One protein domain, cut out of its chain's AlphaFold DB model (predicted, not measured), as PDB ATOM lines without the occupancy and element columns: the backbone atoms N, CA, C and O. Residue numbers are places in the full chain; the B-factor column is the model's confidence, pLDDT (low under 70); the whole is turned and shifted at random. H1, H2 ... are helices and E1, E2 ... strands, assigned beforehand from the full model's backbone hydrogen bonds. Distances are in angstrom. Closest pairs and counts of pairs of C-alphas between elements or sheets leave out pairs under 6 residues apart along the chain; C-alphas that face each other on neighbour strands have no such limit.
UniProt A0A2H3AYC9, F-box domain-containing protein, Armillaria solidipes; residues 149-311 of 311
ATOM      1  N   GLU A 149     165.095 147.722 150.988       83.62
ATOM      2  CA  GLU A 149     165.525 147.961 149.617       83.62
ATOM      3  C   GLU A 149     164.561 148.916 148.911       83.62
ATOM      4  O   GLU A 149     163.351 148.679 148.867       83.62
ATOM      5  N   PHE A 150     165.090 149.994 148.343       85.62
ATOM      6  CA  PHE A 150     164.319 150.974 147.590       85.62
ATOM      7  C   PHE A 150     164.901 151.130 146.190       85.62
ATOM      8  O   PHE A 150     166.089 151.410 146.041       85.62
ATOM      9  N   PHE A 151     164.053 150.981 145.178       83.50
ATOM     10  CA  PHE A 151     164.406 151.178 143.778       83.50
ATOM     11  C   PHE A 151     163.487 152.233 143.181       83.50
ATOM     12  O   PHE A 151     162.274 152.105 143.268       83.50
ATOM     13  N   ASP A 152     164.045 153.251 142.552       82.06
ATOM     14  CA  ASP A 152     163.336 154.230 141.743       82.06
ATOM     15  C   ASP A 152     163.781 154.040 140.300       82.06
ATOM     16  O   ASP A 152     164.955 154.203 140.000       82.06
ATOM     17  N   PHE A 153     162.872 153.661 139.408       75.38
ATOM     18  CA  PHE A 153     163.203 153.431 137.997       75.38
ATOM     19  C   PHE A 153     162.917 154.649 137.119       75.38
ATOM     20  O   PHE A 153     162.882 154.540 135.893       75.38
ATOM     21  N   ARG A 154     162.672 155.823 137.712       76.38
ATOM     22  CA  ARG A 154     162.588 157.056 136.930       76.38
ATOM     23  C   ARG A 154     163.936 157.333 136.279       76.38
ATOM     24  O   ARG A 154     164.922 157.573 136.967       76.38
ATOM     25  N   LEU A 155     163.936 157.335 134.950       73.38
ATOM     26  CA  LEU A 155     165.107 157.676 134.147       73.38
ATOM     27  C   LEU A 155     165.348 159.188 134.170       73.38
ATOM     28  O   LEU A 155     166.466 159.627 134.398       73.38
ATOM     29  N   TRP A 156     164.282 159.984 134.034       81.12
ATOM     30  CA  TRP A 156     164.363 161.445 134.003       81.12
ATOM     31  C   TRP A 156     163.552 162.101 135.115       81.12
ATOM     32  O   TRP A 156     162.499 161.602 135.526       81.12
ATOM     33  N   GLY A 157     164.037 163.254 135.569       81.00
ATOM     34  CA  GLY A 157     163.395 164.057 136.595       81.00
ATOM     35  C   GLY A 157     163.663 165.550 136.483       81.00
ATOM     36  O   GLY A 157     164.256 166.063 135.535       81.00
ATOM     37  N   ASP A 158     163.197 166.240 137.510       82.88
ATOM     38  CA  ASP A 158     163.390 167.657 137.773       82.88
ATOM     39  C   ASP A 158     163.824 167.873 139.234       82.88
ATOM     40  O   ASP A 158     163.955 166.931 140.023       82.88
ATOM     41  N   SER A 159     164.020 169.132 139.630       83.81
ATOM     42  CA  SER A 159     164.379 169.468 141.013       83.81
ATOM     43  C   SER A 159     163.368 168.929 142.033       83.81
ATOM     44  O   SER A 159     163.755 168.525 143.128       83.81
ATOM     45  N   GLU A 160     162.077 168.885 141.687       82.31
ATOM     46  CA  GLU A 160     161.044 168.322 142.561       82.31
ATOM     47  C   GLU A 160     161.235 166.809 142.741       82.31
ATOM     48  O   GLU A 160     161.110 166.282 143.844       82.31
ATOM     49  N   SER A 161     161.621 166.107 141.680       83.62
ATOM     50  CA  SER A 161     161.929 164.681 141.717       83.62
ATOM     51  C   SER A 161     163.085 164.369 142.665       83.62
ATOM     52  O   SER A 161     162.972 163.416 143.439       83.62
ATOM     53  N   VAL A 162     164.136 165.198 142.669       86.06
ATOM     54  CA  VAL A 162     165.249 165.113 143.631       86.06
ATOM     55  C   VAL A 162     164.757 165.348 145.059       86.06
ATOM     56  O   VAL A 162     165.085 164.564 145.949       86.06
ATOM     57  N   HIS A 163     163.932 166.373 145.293       85.88
ATOM     58  CA  HIS A 163     163.344 166.623 146.613       85.88
ATOM     59  C   HIS A 163     162.542 165.425 147.126       85.88
ATOM     60  O   HIS A 163     162.746 164.996 148.258       85.88
ATOM     61  N   ARG A 164     161.707 164.817 146.276       83.25
ATOM     62  CA  ARG A 164     160.934 163.625 146.650       83.25
ATOM     63  C   ARG A 164     161.832 162.440 147.002       83.25
ATOM     64  O   ARG A 164     161.555 161.748 147.977       83.25
ATOM     65  N   VAL A 165     162.914 162.211 146.250       86.88
ATOM     66  CA  VAL A 165     163.895 161.162 146.589       86.88
ATOM     67  C   VAL A 165     164.522 161.438 147.954       86.88
ATOM     68  O   VAL A 165     164.618 160.534 148.779       86.88
ATOM     69  N   LEU A 166     164.903 162.684 148.232       89.25
ATOM     70  CA  LEU A 166     165.466 163.060 149.529       89.25
ATOM     71  C   LEU A 166     164.461 162.886 150.677       89.25
ATOM     72  O   LEU A 166     164.844 162.377 151.731       89.25
ATOM     73  N   ASP A 167     163.188 163.222 150.470       86.88
ATOM     74  CA  ASP A 167     162.117 163.003 151.449       86.88
ATOM     75  C   ASP A 167     161.885 161.512 151.722       86.88
ATOM     76  O   ASP A 167     161.663 161.115 152.871       86.88
ATOM     77  N   ILE A 168     161.964 160.669 150.689       85.56
ATOM     78  CA  ILE A 168     161.904 159.208 150.825       85.56
ATOM     79  C   ILE A 168     163.090 158.715 151.651       85.56
ATOM     80  O   ILE A 168     162.899 158.065 152.678       85.56
ATOM     81  N   ILE A 169     164.317 159.080 151.262       89.56
ATOM     82  CA  ILE A 169     165.525 158.685 151.994       89.56
ATOM     83  C   ILE A 169     165.426 159.145 153.448       89.56
ATOM     84  O   ILE A 169     165.807 158.403 154.352       89.56
ATOM     85  N   GLN A 170     164.877 160.339 153.695       89.12
ATOM     86  CA  GLN A 170     164.658 160.852 155.039       89.12
ATOM     87  C   GLN A 170     163.752 159.928 155.861       89.12
ATOM     88  O   GLN A 170     164.110 159.584 156.995       89.12
ATOM     89  N   GLN A 171     162.631 159.497 155.280       86.44
ATOM     90  CA  GLN A 171     161.628 158.635 155.905       86.44
ATOM     91  C   GLN A 171     162.074 157.171 156.053       86.44
ATOM     92  O   GLN A 171     161.503 156.455 156.877       86.44
ATOM     93  N   SER A 172     163.106 156.727 155.325       88.38
ATOM     94  CA  SER A 172     163.576 155.332 155.315       88.38
ATOM     95  C   SER A 172     164.932 155.130 156.012       88.38
ATOM     96  O   SER A 172     165.973 155.012 155.365       88.38
ATOM     97  N   PRO A 173     164.985 155.091 157.357       90.19
ATOM     98  CA  PRO A 173     166.239 154.943 158.103       90.19
ATOM     99  C   PRO A 173     166.880 153.556 158.003       90.19
ATOM    100  O   PRO A 173     168.064 153.429 158.304       90.19
ATOM    101  N   ASN A 174     166.139 152.529 157.587       90.31
ATOM    102  CA  ASN A 174     166.602 151.136 157.587       90.31
ATOM    103  C   ASN A 174     166.999 150.609 156.199       90.31
ATOM    104  O   ASN A 174     167.351 149.435 156.082       90.31
ATOM    105  N   VAL A 175     166.994 151.469 155.174       91.75
ATOM    106  CA  VAL A 175     167.359 151.086 153.803       91.75
ATOM    107  C   VAL A 175     168.834 150.708 153.727       91.75
ATOM    108  O   VAL A 175     169.714 151.488 154.087       91.75
ATOM    109  N   GLN A 176     169.085 149.502 153.229       94.06
ATOM    110  CA  GLN A 176     170.396 148.928 152.958       94.06
ATOM    111  C   GLN A 176     170.778 149.036 151.481       94.06
ATOM    112  O   GLN A 176     171.955 149.243 151.188       94.06
ATOM    113  N   ILE A 177     169.801 148.944 150.573       91.81
ATOM    114  CA  ILE A 177     170.002 149.069 149.125       91.81
ATOM    115  C   ILE A 177     169.142 150.220 148.611       91.81
ATOM    116  O   ILE A 177     167.917 150.173 148.723       91.81
ATOM    117  N   LEU A 178     169.780 151.245 148.054       93.00
ATOM    118  CA  LEU A 178     169.118 152.416 147.490       93.00
ATOM    119  C   LEU A 178     169.509 152.571 146.023       93.00
ATOM    120  O   LEU A 178     170.658 152.877 145.727       93.00
ATOM    121  N   HIS A 179     168.557 152.406 145.112       91.44
ATOM    122  CA  HIS A 179     168.778 152.532 143.676       91.44
ATOM    123  C   HIS A 179     167.951 153.687 143.112       91.44
ATOM    124  O   HIS A 179     166.732 153.589 143.037       91.44
ATOM    125  N   VAL A 180     168.603 154.796 142.767       90.88
ATOM    126  CA  VAL A 180     167.986 156.048 142.300       90.88
ATOM    127  C   VAL A 180     168.803 156.653 141.137       90.88
ATOM    128  O   VAL A 180     169.439 157.695 141.299       90.88
ATOM    129  N   PRO A 181     168.815 156.023 139.946       88.38
ATOM    130  CA  PRO A 181     169.630 156.413 138.789       88.38
ATOM    131  C   PRO A 181     169.050 157.611 138.007       88.38
ATOM    132  O   PRO A 181     169.397 157.829 136.849       88.38
ATOM    133  N   ILE A 182     168.133 158.363 138.620       86.00
ATOM    134  CA  ILE A 182     167.445 159.497 138.003       86.00
ATOM    135  C   ILE A 182     168.445 160.564 137.555       86.00
ATOM    136  O   ILE A 182     169.369 160.883 138.302       86.00
ATOM    137  N   ILE A 183     168.216 161.138 136.374       86.56
ATOM    138  CA  ILE A 183     168.960 162.287 135.846       86.56
ATOM    139  C   ILE A 183     168.016 163.452 135.530       86.56
ATOM    140  O   ILE A 183     166.888 163.262 135.071       86.56
ATOM    141  N   CYS A 184     168.450 164.680 135.795       84.19
ATOM    142  CA  CYS A 184     167.646 165.884 135.608       84.19
ATOM    143  C   CYS A 184     168.087 166.667 134.367       84.19
ATOM    144  O   CYS A 184     169.256 166.997 134.203       84.19
ATOM    145  N   SER A 185     167.131 167.064 133.519       71.19
ATOM    146  CA  SER A 185     167.417 167.848 132.300       71.19
ATOM    147  C   SER A 185     167.857 169.297 132.574       71.19
ATOM    148  O   SER A 185     168.275 170.008 131.665       71.19
ATOM    149  N   SER A 186     167.725 169.763 133.818       67.81
ATOM    150  CA  SER A 186     168.131 171.089 134.288       67.81
ATOM    151  C   SER A 186     169.048 170.910 135.492       67.81
ATOM    152  O   SER A 186     168.779 170.016 136.300       67.81
ATOM    153  N   PRO A 187     170.102 171.733 135.663       61.28
ATOM    154  CA  PRO A 187     171.038 171.568 136.764       61.28
ATOM    155  C   PRO A 187     170.314 171.699 138.108       61.28
ATOM    156  O   PRO A 187     170.073 172.802 138.601       61.28
ATOM    157  N   ALA A 188     170.053 170.562 138.757       59.34
ATOM    158  CA  ALA A 188     169.454 170.470 140.089       59.34
ATOM    159  C   ALA A 188     170.387 170.994 141.206       59.34
ATOM    160  O   ALA A 188     170.089 170.870 142.390       59.34
ATOM    161  N   THR A 189     171.507 171.629 140.839       59.91
ATOM    162  CA  THR A 189     172.547 172.216 141.702       59.91
ATOM    163  C   THR A 189     172.043 173.112 142.843       59.91
ATOM    164  O   THR A 189     172.769 173.314 143.822       59.91
ATOM    165  N   THR A 190     170.818 173.639 142.756       62.06
ATOM    166  CA  THR A 190     170.181 174.455 143.803       62.06
ATOM    167  C   THR A 190     169.538 173.635 144.924       62.06
ATOM    168  O   THR A 190     169.289 174.180 146.000       62.06
ATOM    169  N   VAL A 191     169.304 172.334 144.723       69.62
ATOM    170  CA  VAL A 191     168.719 171.447 145.734       69.62
ATOM    171  C   VAL A 191     169.786 171.090 146.767       69.62
ATOM    172  O   VAL A 191     170.721 170.336 146.503       69.62
ATOM    173  N   ARG A 192     169.669 171.657 147.971       70.00
ATOM    174  CA  ARG A 192     170.548 171.349 149.105       70.00
ATOM    175  C   ARG A 192     169.740 171.257 150.386       70.00
ATOM    176  O   ARG A 192     169.016 172.189 150.731       70.00
ATOM    177  N   LEU A 193     169.909 170.159 151.116       77.25
ATOM    178  CA  LEU A 193     169.408 170.074 152.481       77.25
ATOM    179  C   LEU A 193     170.325 170.861 153.433       77.25
ATOM    180  O   LEU A 193     171.545 170.841 153.248       77.25
ATOM    181  N   PRO A 194     169.776 171.518 154.473       77.25
ATOM    182  CA  PRO A 194     170.579 172.251 155.456       77.25
ATOM    183  C   PRO A 194     171.579 171.352 156.193       77.25
ATOM    184  O   PRO A 194     172.679 171.780 156.538       77.25
ATOM    185  N   THR A 195     171.192 170.097 156.427       84.62
ATOM    186  CA  THR A 195     172.001 169.079 157.099       84.62
ATOM    187  C   THR A 195     172.005 167.795 156.277       84.62
ATOM    188  O   THR A 195     170.923 167.286 155.970       84.62
ATOM    189  N   PRO A 196     173.184 167.231 155.963       91.31
ATOM    190  CA  PRO A 196     173.281 165.923 155.331       91.31
ATOM    191  C   PRO A 196     172.572 164.828 156.144       91.31
ATOM    192  O   PRO A 196     172.706 164.752 157.367       91.31
ATOM    193  N   LEU A 197     171.839 163.956 155.459       93.69
ATOM    194  CA  LEU A 197     171.132 162.821 156.037       93.69
ATOM    195  C   LEU A 197     172.120 161.691 156.339       93.69
ATOM    196  O   LEU A 197     172.738 161.129 155.434       93.69
ATOM    197  N   VAL A 198     172.232 161.310 157.611       95.88
ATOM    198  CA  VAL A 198     173.046 160.157 158.018       95.88
ATOM    199  C   VAL A 198     172.256 158.867 157.795       95.88
ATOM    200  O   VAL A 198     171.169 158.706 158.350       95.88
ATOM    201  N   ARG A 199     172.796 157.942 156.992       95.31
ATOM    202  CA  ARG A 199     172.192 156.633 156.691       95.31
ATOM    203  C   ARG A 199     173.198 155.513 156.951       95.31
ATOM    204  O   ARG A 199     173.905 155.054 156.061       95.31
ATOM    205  N   SER A 200     173.268 155.085 158.211       95.00
ATOM    206  CA  SER A 200     174.233 154.080 158.692       95.00
ATOM    207  C   SER A 200     173.885 152.636 158.311       95.00
ATOM    208  O   SER A 200     174.725 151.748 158.435       95.00
ATOM    209  N   SER A 201     172.650 152.386 157.880       95.56
ATOM    210  CA  SER A 201     172.151 151.101 157.370       95.56
ATOM    211  C   SER A 201     172.486 150.882 155.895       95.56
ATOM    212  O   SER A 201     172.570 149.734 155.475       95.56
ATOM    213  N   LEU A 202     172.759 151.949 155.136       96.94
ATOM    214  CA  LEU A 202     173.008 151.854 153.703       96.94
ATOM    215  C   LEU A 202     174.326 151.122 153.414       96.94
ATOM    216  O   LEU A 202     175.348 151.404 154.045       96.94
ATOM    217  N   ARG A 203     174.280 150.160 152.490       97.31
ATOM    218  CA  ARG A 203     175.398 149.306 152.055       97.31
ATOM    219  C   ARG A 203     175.635 149.401 150.556       97.31
ATOM    220  O   ARG A 203     176.789 149.373 150.138       97.31
ATOM    221  N   ASP A 204     174.562 149.559 149.789       97.06
ATOM    222  CA  ASP A 204     174.582 149.641 148.335       97.06
ATOM    223  C   ASP A 204     173.810 150.880 147.865       97.06
ATOM    224  O   ASP A 204     172.684 151.126 148.312       97.06
ATOM    225  N   LEU A 205     174.439 151.687 147.012       96.56
ATOM    226  CA  LEU A 205     173.897 152.939 146.497       96.56
ATOM    227  C   LEU A 205     174.097 153.024 144.983       96.56
ATOM    228  O   LEU A 205     175.227 153.056 144.511       96.56
ATOM    229  N   THR A 206     173.015 153.174 144.230       94.94
ATOM    230  CA  THR A 206     173.060 153.666 142.850       94.94
ATOM    231  C   THR A 206     172.488 155.073 142.804       94.94
ATOM    232  O   THR A 206     171.336 155.270 143.187       94.94
ATOM    233  N   ALA A 207     173.274 156.049 142.361       93.31
ATOM    234  CA  ALA A 207     172.823 157.424 142.168       93.31
ATOM    235  C   ALA A 207     173.765 158.155 141.214       93.31
ATOM    236  O   ALA A 207     174.960 157.886 141.208       93.31
ATOM    237  N   CYS A 208     173.240 159.107 140.452       89.06
ATOM    238  CA  CYS A 208     174.012 159.848 139.452       89.06
ATOM    239  C   CYS A 208     173.970 161.374 139.701       89.06
ATOM    240  O   CYS A 208     174.916 162.088 139.382       89.06
ATOM    241  N   GLU A 209     172.934 161.873 140.383       90.50
ATOM    242  CA  GLU A 209     172.752 163.298 140.687       90.50
ATOM    243  C   GLU A 209     173.590 163.791 141.874       90.50
ATOM    244  O   GLU A 209     173.451 163.329 143.018       90.50
ATOM    245  N   GLY A 210     174.398 164.827 141.633       91.44
ATOM    246  CA  GLY A 210     175.224 165.468 142.652       91.44
ATOM    247  C   GLY A 210     174.456 165.957 143.891       91.44
ATOM    248  O   GLY A 210     174.922 165.711 145.008       91.44
ATOM    249  N   PRO A 211     173.276 166.596 143.767       91.31
ATOM    250  CA  PRO A 211     172.450 166.984 144.915       91.31
ATOM    251  C   PRO A 211     172.065 165.827 145.846       91.31
ATOM    252  O   PRO A 211     172.056 166.002 147.069       91.31
ATOM    253  N   ILE A 212     171.797 164.638 145.293       92.38
ATOM    254  CA  ILE A 212     171.486 163.437 146.080       92.38
ATOM    255  C   ILE A 212     172.739 163.005 146.842       92.38
ATOM    256  O   ILE A 212     172.717 162.923 148.069       92.38
ATOM    257  N   LEU A 213     173.862 162.828 146.138       94.62
ATOM    258  CA  LEU A 213     175.133 162.404 146.735       94.62
ATOM    259  C   LEU A 213     175.614 163.377 147.825       94.62
ATOM    260  O   LEU A 213     176.020 162.964 148.910       94.62
ATOM    261  N   ARG A 214     175.529 164.692 147.599       93.25
ATOM    262  CA  ARG A 214     175.951 165.724 148.568       93.25
ATOM    263  C   ARG A 214     175.076 165.772 149.822       93.25
ATOM    264  O   ARG A 214     175.540 166.223 150.868       93.25
ATOM    265  N   SER A 215     173.845 165.282 149.733       94.62
ATOM    266  CA  SER A 215     172.883 165.285 150.835       94.62
ATOM    267  C   SER A 215     173.024 164.087 151.777       94.62
ATOM    268  O   SER A 215     172.276 164.004 152.745       94.62
ATOM    269  N   LEU A 216     173.972 163.171 151.542       95.50
ATOM    270  CA  LEU A 216     174.108 161.926 152.306       95.50
ATOM    271  C   LEU A 216     175.404 161.847 153.123       95.50
ATOM    272  O   LEU A 216     176.446 162.381 152.737       95.50
ATOM    273  N   VAL A 217     175.340 161.132 154.248       97.19
ATOM    274  CA  VAL A 217     176.488 160.615 155.012       97.19
ATOM    275  C   VAL A 217     176.246 159.132 155.266       97.19
ATOM    276  O   VAL A 217     175.333 158.761 156.001       97.19
ATOM    277  N   VAL A 218     177.050 158.275 154.645       97.31
ATOM    278  CA  VAL A 218     176.798 156.826 154.528       97.31
ATOM    279  C   VAL A 218     178.014 156.041 155.029       97.31
ATOM    280  O   VAL A 218     178.771 155.477 154.245       97.31
ATOM    281  N   PRO A 219     178.267 156.027 156.351       97.44
ATOM    282  CA  PRO A 219     179.548 155.583 156.912       97.44
ATOM    283  C   PRO A 219     179.844 154.091 156.721       97.44
ATOM    284  O   PRO A 219     180.975 153.660 156.915       97.44
ATOM    285  N   GLN A 220     178.834 153.301 156.370       97.25
ATOM    286  CA  GLN A 220     178.927 151.852 156.200       97.25
ATOM    287  C   GLN A 220     178.727 151.428 154.737       97.25
ATOM    288  O   GLN A 220     178.470 150.259 154.478       97.25
ATOM    289  N   LEU A 221     178.802 152.364 153.785       97.81
ATOM    290  CA  LEU A 221     178.629 152.042 152.371       97.81
ATOM    291  C   LEU A 221     179.751 151.111 151.892       97.81
ATOM    292  O   LEU A 221     180.929 151.385 152.126       97.81
ATOM    293  N   GLU A 222     179.377 150.034 151.208       97.56
ATOM    294  CA  GLU A 222     180.293 149.011 150.689       97.56
ATOM    295  C   GLU A 222     180.355 149.032 149.162       97.56
ATOM    296  O   GLU A 222     181.395 148.710 148.581       97.56
ATOM    297  N   LYS A 223     179.247 149.397 148.515       97.88
ATOM    298  CA  LYS A 223     179.103 149.421 147.064       97.88
ATOM    299  C   LYS A 223     178.481 150.734 146.626       97.88
ATOM    300  O   LYS A 223     177.549 151.226 147.262       97.88
ATOM    301  N   ILE A 224     179.003 151.286 145.541       97.31
ATOM    302  CA  ILE A 224     178.400 152.437 144.884       97.31
ATOM    303  C   ILE A 224     178.462 152.277 143.369       97.31
ATOM    304  O   ILE A 224     179.483 151.841 142.831       97.31
ATOM    305  N   SER A 225     177.371 152.640 142.707       95.81
ATOM    306  CA  SER A 225     177.263 152.724 141.257       95.81
ATOM    307  C   SER A 225     176.844 154.140 140.861       95.81
ATOM    308  O   SER A 225     175.809 154.639 141.314       95.81
ATOM    309  N   LEU A 226     177.671 154.807 140.055       94.94
ATOM    310  CA  LEU A 226     177.264 156.000 139.318       94.94
ATOM    311  C   LEU A 226     176.814 155.538 137.938       94.94
ATOM    312  O   LEU A 226     177.652 155.177 137.113       94.94
ATOM    313  N   ALA A 227     175.508 155.520 137.712       88.19
ATOM    314  CA  ALA A 227     174.929 155.094 136.450       88.19
ATOM    315  C   ALA A 227     173.683 155.930 136.145       88.19
ATOM    316  O   ALA A 227     172.878 156.150 137.064       88.19
ATOM    317  N   PRO A 228     173.493 156.373 134.891       82.94
ATOM    318  CA  PRO A 228     172.182 156.797 134.437       82.94
ATOM    319  C   PRO A 228     171.269 155.556 134.360       82.94
ATOM    320  O   PRO A 228     171.732 154.415 134.435       82.94
ATOM    321  N   GLY A 229     169.954 155.750 134.272       72.44
ATOM    322  CA  GLY A 229     169.031 154.613 134.193       72.44
ATOM    323  C   GLY A 229     169.254 153.750 132.938       72.44
ATOM    324  O   GLY A 229     169.735 154.257 131.934       72.44
ATOM    325  N   GLU A 230     168.894 152.460 132.984       64.50
ATOM    326  CA  GLU A 230     169.276 151.440 131.976       64.50
ATOM    327  C   GLU A 230     168.933 151.791 130.509       64.50
ATOM    328  O   GLU A 230     169.623 151.333 129.602       64.50
ATOM    329  N   ASP A 231     167.919 152.632 130.277       65.69
ATOM    330  CA  ASP A 231     167.490 153.077 128.940       65.69
ATOM    331  C   ASP A 231     167.800 154.561 128.654       65.69
ATOM    332  O   ASP A 231     167.339 155.128 127.658       65.69
ATOM    333  N   ALA A 232     168.543 155.231 129.536       66.62
ATOM    334  CA  ALA A 232     168.966 156.603 129.308       66.62
ATOM    335  C   ALA A 232     170.077 156.639 128.250       66.62
ATOM    336  O   ALA A 232     171.066 155.913 128.318       66.62
ATOM    337  N   THR A 233     169.929 157.524 127.267       72.25
ATOM    338  CA  THR A 233     170.970 157.798 126.261       72.25
ATOM    339  C   THR A 233     171.981 158.845 126.725       72.25
ATOM    340  O   THR A 233     172.896 159.192 125.982       72.25
ATOM    341  N   ASP A 234     171.768 159.403 127.915       82.38
ATOM    342  CA  ASP A 234     172.521 160.526 128.456       82.38
ATOM    343  C   ASP A 234     173.635 160.045 129.392       82.38
ATOM    344  O   ASP A 234     173.508 159.025 130.071       82.38
ATOM    345  N   TYR A 235     174.713 160.822 129.458       88.00
ATOM    346  CA  TYR A 235     175.781 160.629 130.435       88.00
ATOM    347  C   TYR A 235     175.339 161.095 131.823       88.00
ATOM    348  O   TYR A 235     174.462 161.953 131.964       88.00
ATOM    349  N   CYS A 236     176.008 160.589 132.860       89.75
ATOM    350  CA  CYS A 236     175.897 161.185 134.182       89.75
ATOM    351  C   CYS A 236     176.304 162.670 134.161       89.75
ATOM    352  O   CYS A 236     177.236 163.027 133.433       89.75
ATOM    353  N   PRO A 237     175.667 163.528 134.986       89.75
ATOM    354  CA  PRO A 237     176.028 164.936 135.080       89.75
ATOM    355  C   PRO A 237     177.518 165.142 135.373       89.75
ATOM    356  O   PRO A 237     178.122 164.385 136.138       89.75
ATOM    357  N   ASP A 238     178.096 166.219 134.839       90.00
ATOM    358  CA  ASP A 238     179.510 166.583 135.026       90.00
ATOM    359  C   ASP A 238     179.929 166.639 136.511       90.00
ATOM    360  O   ASP A 238     181.095 166.427 136.855       90.00
ATOM    361  N   ASP A 239     178.988 166.934 137.415       90.62
ATOM    362  CA  ASP A 239     179.236 167.044 138.851       90.62
ATOM    363  C   ASP A 239     179.122 165.717 139.625       90.62
ATOM    364  O   ASP A 239     179.404 165.707 140.829       90.62
ATOM    365  N   ALA A 240     178.805 164.600 138.957       92.88
ATOM    366  CA  ALA A 240     178.646 163.280 139.570       92.88
ATOM    367  C   ALA A 240     179.945 162.768 140.222       92.88
ATOM    368  O   ALA A 240     179.945 162.418 141.406       92.88
ATOM    369  N   LEU A 241     181.080 162.783 139.503       94.62
ATOM    370  CA  LEU A 241     182.386 162.396 140.069       94.62
ATOM    371  C   LEU A 241     182.835 163.320 141.214       94.62
ATOM    372  O   LEU A 241     183.204 162.802 142.273       94.62
ATOM    373  N   PRO A 242     182.791 164.663 141.072       95.44
ATOM    374  CA  PRO A 242     183.042 165.564 142.194       95.44
ATOM    375  C   PRO A 242     182.163 165.270 143.418       95.44
ATOM    376  O   PRO A 242     182.656 165.227 144.544       95.44
ATOM    377  N   ALA A 243     180.863 165.040 143.217       95.31
ATOM    378  CA  ALA A 243     179.936 164.761 144.307       95.31
ATOM    379  C   ALA A 243     180.195 163.402 144.978       95.31
ATOM    380  O   ALA A 243     180.048 163.288 146.198       95.31
ATOM    381  N   LEU A 244     180.628 162.393 144.212       96.94
ATOM    382  CA  LEU A 244     181.081 161.108 144.740       96.94
ATOM    383  C   LEU A 244     182.319 161.272 145.626       96.94
ATOM    384  O   LEU A 244     182.349 160.739 146.737       96.94
ATOM    385  N   LEU A 245     183.322 162.032 145.177       96.81
ATOM    386  CA  LEU A 245     184.515 162.296 145.983       96.81
ATOM    387  C   LEU A 245     184.144 162.971 147.313       96.81
ATOM    388  O   LEU A 245     184.575 162.517 148.376       96.81
ATOM    389  N   ASP A 246     183.274 163.985 147.270       95.62
ATOM    390  CA  ASP A 246     182.773 164.662 148.471       95.62
ATOM    391  C   ASP A 246     182.017 163.700 149.405       95.62
ATOM    392  O   ASP A 246     182.153 163.782 150.629       95.62
ATOM    393  N   LEU A 247     181.206 162.789 148.855       96.88
ATOM    394  CA  LEU A 247     180.490 161.764 149.622       96.88
ATOM    395  C   LEU A 247     181.461 160.823 150.340       96.88
ATOM    396  O   LEU A 247     181.271 160.562 151.531       96.88
ATOM    397  N   ILE A 248     182.489 160.336 149.642       96.69
ATOM    398  CA  ILE A 248     183.506 159.429 150.189       96.69
ATOM    399  C   ILE A 248     184.271 160.118 151.316       96.69
ATOM    400  O   ILE A 248     184.377 159.575 152.417       96.69
ATOM    401  N   GLN A 249     184.749 161.342 151.084       95.75
ATOM    402  CA  GLN A 249     185.497 162.106 152.085       95.75
ATOM    403  C   GLN A 249     184.655 162.400 153.332       95.75
ATOM    404  O   GLN A 249     185.140 162.278 154.460       95.75
ATOM    405  N   ARG A 250     183.380 162.756 153.136       96.12
ATOM    406  CA  ARG A 250     182.442 163.061 154.223       96.12
ATOM    407  C   ARG A 250     182.017 161.815 154.999       96.12
ATOM    408  O   ARG A 250     181.888 161.882 156.218       96.12
ATOM    409  N   SER A 251     181.797 160.696 154.313       97.06
ATOM    410  CA  SER A 251     181.287 159.461 154.924       97.06
ATOM    411  C   SER A 251     182.390 158.594 155.518       97.06
ATOM    412  O   SER A 251     182.114 157.831 156.439       97.06
ATOM    413  N   ARG A 252     183.626 158.711 155.009       95.19
ATOM    414  CA  ARG A 252     184.769 157.853 155.365       95.19
ATOM    415  C   ARG A 252     184.415 156.361 155.308       95.19
ATOM    416  O   ARG A 252     184.821 155.586 156.171       95.19
ATOM    417  N   CYS A 253     183.604 155.989 154.322       94.56
ATOM    418  CA  CYS A 253     183.168 154.617 154.109       94.56
ATOM    419  C   CYS A 253     184.302 153.756 153.536       94.56
ATOM    420  O   CYS A 253     185.264 154.264 152.960       94.56
ATOM    421  N   SER A 254     184.180 152.437 153.691       93.12
ATOM    422  CA  SER A 254     185.147 151.467 153.173       93.12
ATOM    423  C   SER A 254     184.564 150.749 151.961       93.12
ATOM    424  O   SER A 254     184.055 149.633 152.077       93.12
ATOM    425  N   LEU A 255     184.645 151.391 150.795       96.31
ATOM    426  CA  LEU A 255     184.132 150.814 149.555       96.31
ATOM    427  C   LEU A 255     184.906 149.555 149.149       96.31
ATOM    428  O   LEU A 255     186.133 149.507 149.211       96.31
ATOM    429  N   THR A 256     184.158 148.559 148.685       96.56
ATOM    430  CA  THR A 256     184.650 147.296 148.124       96.56
ATOM    431  C   THR A 256     184.325 147.166 146.639       96.56
ATOM    432  O   THR A 256     185.056 146.490 145.915       96.56
ATOM    433  N   SER A 257     183.263 147.833 146.176       97.06
ATOM    434  CA  SER A 257     182.835 147.844 144.778       97.06
ATOM    435  C   SER A 257     182.544 149.267 144.324       97.06
ATOM    436  O   SER A 257     181.796 149.986 144.990       97.06
ATOM    437  N   LEU A 258     183.110 149.648 143.183       96.81
ATOM    438  CA  LEU A 258     182.834 150.902 142.494       96.81
ATOM    439  C   LEU A 258     182.449 150.594 141.048       96.81
ATOM    440  O   LEU A 258     183.225 149.980 140.316       96.81
ATOM    441  N   GLU A 259     181.261 151.024 140.648       95.81
ATOM    442  CA  GLU A 259     180.776 150.933 139.275       95.81
ATOM    443  C   GLU A 259     180.551 152.338 138.711       95.81
ATOM    444  O   GLU A 259     179.985 153.205 139.377       95.81
ATOM    445  N   LEU A 260     181.060 152.574 137.505       94.69
ATOM    446  CA  LEU A 260     180.972 153.843 136.795       94.69
ATOM    447  C   LEU A 260     180.472 153.558 135.380       94.69
ATOM    448  O   LEU A 260     181.216 153.021 134.559       94.69
ATOM    449  N   THR A 261     179.228 153.921 135.109       92.25
ATOM    450  CA  THR A 261     178.530 153.653 133.851       92.25
ATOM    451  C   THR A 261     178.155 154.987 133.225       92.25
ATOM    452  O   THR A 261     177.455 155.779 133.846       92.25
ATOM    453  N   ASP A 262     178.665 155.254 132.022       90.94
ATOM    454  CA  ASP A 262     178.413 156.485 131.260       90.94
ATOM    455  C   ASP A 262     178.714 157.765 132.064       90.94
ATOM    456  O   ASP A 262     178.003 158.765 132.021       90.94
ATOM    457  N   VAL A 263     179.814 157.730 132.820       91.44
ATOM    458  CA  VAL A 263     180.319 158.850 133.622       91.44
ATOM    459  C   VAL A 263     181.362 159.644 132.835       91.44
ATOM    460  O   VAL A 263     182.241 159.067 132.201       91.44
ATOM    461  N   ILE A 264     181.329 160.974 132.945       91.12
ATOM    462  CA  ILE A 264     182.359 161.846 132.364       91.12
ATOM    463  C   ILE A 264     183.634 161.761 133.211       91.12
ATOM    464  O   ILE A 264     183.687 162.251 134.342       91.12
ATOM    465  N   PHE A 265     184.679 161.125 132.676       92.06
ATOM    466  CA  PHE A 265     185.910 160.867 133.426       92.06
ATOM    467  C   PHE A 265     186.836 162.083 133.487       92.06
ATOM    468  O   PHE A 265     187.189 162.692 132.480       92.06
ATOM    469  N   THR A 266     187.322 162.374 134.694       92.38
ATOM    470  CA  THR A 266     188.356 163.383 134.965       92.38
ATOM    471  C   THR A 266     189.475 162.774 135.815       92.38
ATOM    472  O   THR A 266     189.368 161.634 136.274       92.38
ATOM    473  N   ASP A 267     190.553 163.526 136.068       90.12
ATOM    474  CA  ASP A 267     191.643 163.058 136.939       90.12
ATOM    475  C   ASP A 267     191.159 162.718 138.369       90.12
ATOM    476  O   ASP A 267     191.804 161.924 139.054       90.12
ATOM    477  N   LEU A 268     189.980 163.217 138.781       93.75
ATOM    478  CA  LEU A 268     189.338 162.899 140.064       93.75
ATOM    479  C   LEU A 268     189.077 161.401 140.259       93.75
ATOM    480  O   LEU A 268     189.005 160.945 141.399       93.75
ATOM    481  N   LEU A 269     188.972 160.614 139.182       93.88
ATOM    482  CA  LEU A 269     188.878 159.155 139.284       93.88
ATOM    483  C   LEU A 269     190.062 158.578 140.077       93.88
ATOM    484  O   LEU A 269     189.892 157.693 140.914       93.88
ATOM    485  N   LEU A 270     191.269 159.099 139.848       91.81
ATOM    486  CA  LEU A 270     192.476 158.634 140.526       91.81
ATOM    487  C   LEU A 270     192.505 159.036 142.006       91.81
ATOM    488  O   LEU A 270     193.083 158.301 142.813       91.81
ATOM    489  N   ASP A 271     191.883 160.164 142.352       93.38
ATOM    490  CA  ASP A 271     191.740 160.644 143.729       93.38
ATOM    491  C   ASP A 271     190.696 159.823 144.493       93.38
ATOM    492  O   ASP A 271     190.946 159.398 145.621       93.38
ATOM    493  N   ILE A 272     189.565 159.505 143.852       94.19
ATOM    494  CA  ILE A 272     188.531 158.614 144.398       94.19
ATOM    495  C   ILE A 272     189.140 157.260 144.765       94.19
ATOM    496  O   ILE A 272     188.980 156.802 145.898       94.19
ATOM    497  N   LEU A 273     189.894 156.652 143.844       92.31
ATOM    498  CA  LEU A 273     190.563 155.371 144.079       92.31
ATOM    499  C   LEU A 273     191.630 155.463 145.179       92.31
ATOM    500  O   LEU A 273     191.816 154.517 145.940       92.31
ATOM    501  N   HIS A 274     192.306 156.607 145.315       90.81
ATOM    502  CA  HIS A 274     193.251 156.829 146.411       90.81
ATOM    503  C   HIS A 274     192.551 156.906 147.776       90.81
ATOM    504  O   HIS A 274     193.056 156.365 148.760       90.81
ATOM    505  N   CYS A 275     191.370 157.526 147.841       92.81
ATOM    506  CA  CYS A 275     190.550 157.578 149.051       92.81
ATOM    507  C   CYS A 275     189.875 156.239 149.395       92.81
ATOM    508  O   CYS A 275     189.351 156.098 150.499       92.81
ATOM    509  N   THR A 276     189.875 155.264 148.482       92.06
ATOM    510  CA  THR A 276     189.145 153.993 148.620       92.06
ATOM    511  C   THR A 276     190.042 152.778 148.342       92.06
ATOM    512  O   THR A 276     189.757 151.956 147.474       92.06
ATOM    513  N   PRO A 277     191.127 152.596 149.119       89.81
ATOM    514  CA  PRO A 277     192.104 151.529 148.879       89.81
ATOM    515  C   PRO A 277     191.545 150.106 149.072       89.81
ATOM    516  O   PRO A 277     192.201 149.141 148.697       89.81
ATOM    517  N   GLY A 278     190.361 149.960 149.677       90.50
ATOM    518  CA  GLY A 278     189.688 148.677 149.901       90.50
ATOM    519  C   GLY A 278     188.889 148.143 148.707       90.50
ATOM    520  O   GLY A 278     188.288 147.071 148.829       90.50
ATOM    521  N   ILE A 279     188.862 148.862 147.578       92.81
ATOM    522  CA  ILE A 279     188.141 148.433 146.376       92.81
ATOM    523  C   ILE A 279     188.717 147.110 145.861       92.81
ATOM    524  O   ILE A 279     189.912 146.978 145.609       92.81
ATOM    525  N   LYS A 280     187.827 146.137 145.673       93.25
ATOM    526  CA  LYS A 280     188.103 144.817 145.092       93.25
ATOM    527  C   LYS A 280     187.562 144.706 143.672       93.25
ATOM    528  O   LYS A 280     188.149 144.016 142.845       93.25
ATOM    529  N   THR A 281     186.457 145.397 143.406       93.88
ATOM    530  CA  THR A 281     185.771 145.384 142.117       93.88
ATOM    531  C   THR A 281     185.653 146.809 141.596       93.88
ATOM    532  O   THR A 281     185.035 147.656 142.238       93.88
ATOM    533  N   LEU A 282     186.238 147.062 140.427       93.94
ATOM    534  CA  LEU A 282     186.066 148.299 139.671       93.94
ATOM    535  C   LEU A 282     185.457 147.943 138.316       93.94
ATOM    536  O   LEU A 282     186.085 147.230 137.533       93.94
ATOM    537  N   ILE A 283     184.242 148.420 138.059       93.25
ATOM    538  CA  ILE A 283     183.544 148.248 136.783       93.25
ATOM    539  C   ILE A 283     183.435 149.617 136.131       93.25
ATOM    540  O   ILE A 283     183.014 150.584 136.762       93.25
ATOM    541  N   ILE A 284     183.852 149.695 134.872       92.44
ATOM    542  CA  ILE A 284     183.756 150.909 134.074       92.44
ATOM    543  C   ILE A 284     183.084 150.553 132.756       92.44
ATOM    544  O   ILE A 284     183.582 149.703 132.016       92.44
ATOM    545  N   PHE A 285     181.975 151.222 132.471       90.38
ATOM    546  CA  PHE A 285     181.248 151.130 131.218       90.38
ATOM    547  C   PHE A 285     181.082 152.529 130.631       90.38
ATOM    548  O   PHE A 285     180.789 153.483 131.346       90.38
ATOM    549  N   THR A 286     181.294 152.659 129.325       87.31
ATOM    550  CA  THR A 286     181.019 153.897 128.597       87.31
ATOM    551  C   THR A 286     180.566 153.559 127.185       87.31
ATOM    552  O   THR A 286     181.205 152.755 126.500       87.31
ATOM    553  N   GLN A 287     179.476 154.171 126.741       83.94
ATOM    554  CA  GLN A 287     178.966 154.043 125.377       83.94
ATOM    555  C   GLN A 287     179.851 154.783 124.360       83.94
ATOM    556  O   GLN A 287     179.858 154.434 123.178       83.94
ATOM    557  N   GLY A 288     180.633 155.773 124.809       82.62
ATOM    558  CA  GLY A 288     181.547 156.562 123.982       82.62
ATOM    559  C   GLY A 288     182.944 156.700 124.592       82.62
ATOM    560  O   GLY A 288     183.098 156.920 125.791       82.62
ATOM    561  N   TRP A 289     183.984 156.584 123.762       87.62
ATOM    562  CA  TRP A 289     185.364 156.857 124.176       87.62
ATOM    563  C   TRP A 289     185.820 158.221 123.664       87.62
ATOM    564  O   TRP A 289     185.872 158.450 122.454       87.62
ATOM    565  N   GLU A 290     186.207 159.109 124.576       88.94
ATOM    566  CA  GLU A 290     186.819 160.390 124.236       88.94
ATOM    567  C   GLU A 290     188.346 160.319 124.309       88.94
ATOM    568  O   GLU A 290     188.924 159.669 125.178       88.94
ATOM    569  N   SER A 291     189.032 161.058 123.435       89.88
ATOM    570  CA  SER A 291     190.501 161.133 123.445       89.88
ATOM    571  C   SER A 291     191.070 161.745 124.732       89.88
ATOM    572  O   SER A 291     192.227 161.502 125.076       89.88
ATOM    573  N   SER A 292     190.261 162.515 125.464       89.12
ATOM    574  CA  SER A 292     190.572 163.044 126.796       89.12
ATOM    575  C   SER A 292     190.771 161.925 127.833       89.12
ATOM    576  O   SER A 292     191.603 162.063 128.735       89.12
ATOM    577  N   TYR A 293     190.086 160.786 127.675       92.75
ATOM    578  CA  TYR A 293     190.133 159.655 128.604       92.75
ATOM    579  C   TYR A 293     191.444 158.868 128.511       92.75
ATOM    580  O   TYR A 293     191.907 158.330 129.517       92.75
ATOM    581  N   ASP A 294     192.119 158.875 127.357       92.19
ATOM    582  CA  ASP A 294     193.376 158.149 127.129       92.19
ATOM    583  C   ASP A 294     194.401 158.355 128.245       92.19
ATOM    584  O   ASP A 294     195.022 157.401 128.721       92.19
ATOM    585  N   ARG A 295     194.609 159.611 128.654       93.81
ATOM    586  CA  ARG A 295     195.605 159.948 129.675       93.81
ATOM    587  C   ARG A 295     195.219 159.366 131.036       93.81
ATOM    588  O   ARG A 295     196.076 158.809 131.721       93.81
ATOM    589  N   ILE A 296     193.943 159.479 131.395       93.06
ATOM    590  CA  ILE A 296     193.391 159.045 132.683       93.06
ATOM    591  C   ILE A 296     193.473 157.520 132.789       93.06
ATOM    592  O   ILE A 296     194.018 156.991 133.758       93.06
ATOM    593  N   PHE A 297     193.023 156.800 131.759       92.62
ATOM    594  CA  PHE A 297     193.013 155.337 131.768       92.62
ATOM    595  C   PHE A 297     194.413 154.733 131.640       92.62
ATOM    596  O   PHE A 297     194.693 153.719 132.277       92.62
ATOM    597  N   LYS A 298     195.344 155.373 130.917       92.19
ATOM    598  CA  LYS A 298     196.764 154.972 130.945       92.19
ATOM    599  C   LYS A 298     197.339 155.061 132.360       92.19
ATOM    600  O   LYS A 298     198.006 154.128 132.803       92.19
ATOM    601  N   ALA A 299     197.056 156.146 133.084       90.38
ATOM    602  CA  ALA A 299     197.490 156.307 134.470       90.38
ATOM    603  C   ALA A 299     196.825 155.286 135.415       90.38
ATOM    604  O   ALA A 299     197.501 154.723 136.280       90.38
ATOM    605  N   LEU A 300     195.532 155.005 135.220       90.31
ATOM    606  CA  LEU A 300     194.788 153.989 135.965       90.31
ATOM    607  C   LEU A 300     195.396 152.591 135.784       90.31
ATOM    608  O   LEU A 300     195.744 151.942 136.768       90.31
ATOM    609  N   ILE A 301     195.577 152.150 134.536       89.00
ATOM    610  CA  ILE A 301     196.147 150.834 134.212       89.00
ATOM    611  C   ILE A 301     197.554 150.708 134.801       89.00
ATOM    612  O   ILE A 301     197.873 149.700 135.428       89.00
ATOM    613  N   HIS A 302     198.383 151.745 134.666       87.44
ATOM    614  CA  HIS A 302     199.730 151.747 135.230       87.44
ATOM    615  C   HIS A 302     199.724 151.564 136.759       87.44
ATOM    616  O   HIS A 302     200.549 150.824 137.293       87.44
ATOM    617  N   ARG A 303     198.773 152.182 137.475       80.38
ATOM    618  CA  ARG A 303     198.605 151.986 138.926       80.38
ATOM    619  C   ARG A 303     198.158 150.568 139.282       80.38
ATOM    620  O   ARG A 303     198.717 149.989 140.209       80.38
ATOM    621  N   LEU A 304     197.194 150.014 138.548       77.12
ATOM    622  CA  LEU A 304     196.672 148.664 138.795       77.12
ATOM    623  C   LEU A 304     197.730 147.576 138.554       77.12
ATOM    624  O   LEU A 304     197.777 146.592 139.284       77.12
ATOM    625  N   VAL A 305     198.607 147.762 137.563       75.25
ATOM    626  CA  VAL A 305     199.682 146.806 137.240       75.25
ATOM    627  C   VAL A 305     200.818 146.834 138.272       75.25
ATOM    628  O   VAL A 305     201.407 145.794 138.557       75.25
ATOM    629  N   LEU A 306     201.136 148.001 138.842       61.97
ATOM    630  CA  LEU A 306     202.259 148.151 139.779       61.97
ATOM    631  C   LEU A 306     201.912 147.857 141.246       61.97
ATOM    632  O   LEU A 306     202.814 147.577 142.033       61.97
ATOM    633  N   HIS A 307     200.631 147.895 141.618       59.47
ATOM    634  CA  HIS A 307     200.159 147.575 142.967       59.47
ATOM    635  C   HIS A 307     199.067 146.496 142.924       59.47
ATOM    636  O   HIS A 307     197.900 146.802 143.177       59.47
ATOM    637  N   PRO A 308     199.406 145.231 142.610       51.41
ATOM    638  CA  PRO A 308     198.456 144.139 142.776       51.41
ATOM    639  C   PRO A 308     198.059 144.051 144.256       51.41
ATOM    640  O   PRO A 308     198.920 144.117 145.138       51.41
ATOM    641  N   ALA A 309     196.754 143.953 144.527       45.41
ATOM    642  CA  ALA A 309     196.224 143.813 145.881       45.41
ATOM    643  C   ALA A 309     196.958 142.679 146.630       45.41
ATOM    644  O   ALA A 309     197.235 141.641 146.018       45.41
ATOM    645  N   PRO A 310     197.299 142.851 147.922       40.00
ATOM    646  CA  PRO A 310     197.872 141.760 148.699       40.00
ATOM    647  C   PRO A 310     196.873 140.596 148.725       40.00
ATOM    648  O   PRO A 310     195.694 140.805 149.020       40.00
ATOM    649  N   GLN A 311     197.358 139.412 148.336       36.84
ATOM    650  CA  GLN A 311     196.607 138.151 148.315       36.84
ATOM    651  C   GLN A 311     196.062 137.781 149.694       36.84
ATOM    652  O   GLN A 311     196.779 138.020 150.694       36.84
TER     653      GLN A 311
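Overview. This is residues 149 to 311 of the 311 residues of the protein "F-box domain-containing protein" of Armillaria solidipes (UniProt A0A2H3AYC9). A chain wound in stacked turns: a curved wall of six parallel strands, with the helices H1 to H5 in a curved row on one side of it, each next to the following one. The other face of the wall has no named helix, and H5 closes the row beyond E6. The 163 printed residues have six named strands and five named helices, along the chain E1 H1 E2 E3 H2 E4 H3 E5 H4 E6 H5, and the sheet's order is E1 E2 E3 E4 E5 E6. The class is mixed, helices and strands, with under half of the residues, 78, in named elements. The whole is compact, with a radius of gyration of the C-alphas of 15.4 A, and spans 45 by 33 by 25 A.

Along the chain. The strands are E1, residues 149 to 152, E2, 177 to 180, E3, 204 to 207, E4, 223 to 226, E5, 257 to 261, and E6, 281 to 285; E5 and E6 are each 13.1 A long. C-alpha 149 stands at (165.525, 147.961, 149.617) and C-alpha 285 at (181.248, 151.130, 131.218). The helices are H1, residues 159 to 171, 18.6 A, H2, 210 to 214, H3, 240 to 251, 16.0 A, H4, 268 to 275, 10.5 A, and H5, 293 to 306, 20.1 A, which ends with C-alpha 306 at (202.259, 148.151, 139.779).

Arrangement. E1 and E6 are the edge strands. The sheet is twisted, with C-alphas up to 4.2 A off its best plane, and its curl is 65 degrees. Within hydrogen-bond range are N 150 and O 177 for E1 and E2, 2.9 A, N 206 and O 178 for E2 and E3, 2.8 A, N 225 and O 205 for E3 and E4, 2.8 A, N 261 and O 226 for E4 and E5, 2.8 A, and N 258 and O 281 for E5 and E6, 2.9 A. E1 H1 E2, E3 H2 E4, E4 H3 E5 and E5 H4 E6 are strand-helix-strand units, parallel neighbour strands with a helix between, each with a right-handed crossover. H1 only grazes the sheet with residues 162 to 169, and H3 with 240 to 244. H2 touches H3, closest at the C-alphas of Gly 210 and Ala 243, 5.0 A. H1 touches H2 with residues 162 to 166 alone, closest at the C-alphas of Val 162 and Ile 212, 6.9 A. H3 touches H4, closest at the C-alphas of Leu 245 and Ile 272, 5.7 A, at a shallow tilt of 17 degrees, the same way. H4 and H5 only just touch, with 3 pairs of C-alphas within 8 A, the closest those of Leu 270 and Leu 300, 6.9 A. In the five helices every O i to N i+4 pair is within hydrogen-bond range.

Size, cuts and confidence. The C-alphas farthest apart, those of Glu 160 and Gln 311, are 47.0 A apart. The printed part has no cut. The links E2 to E3, 23 residues, and E4 to H3, 13 residues, are long. Residues 186 to 191, 230 to 232 and 306 to 311 have pLDDT under 70.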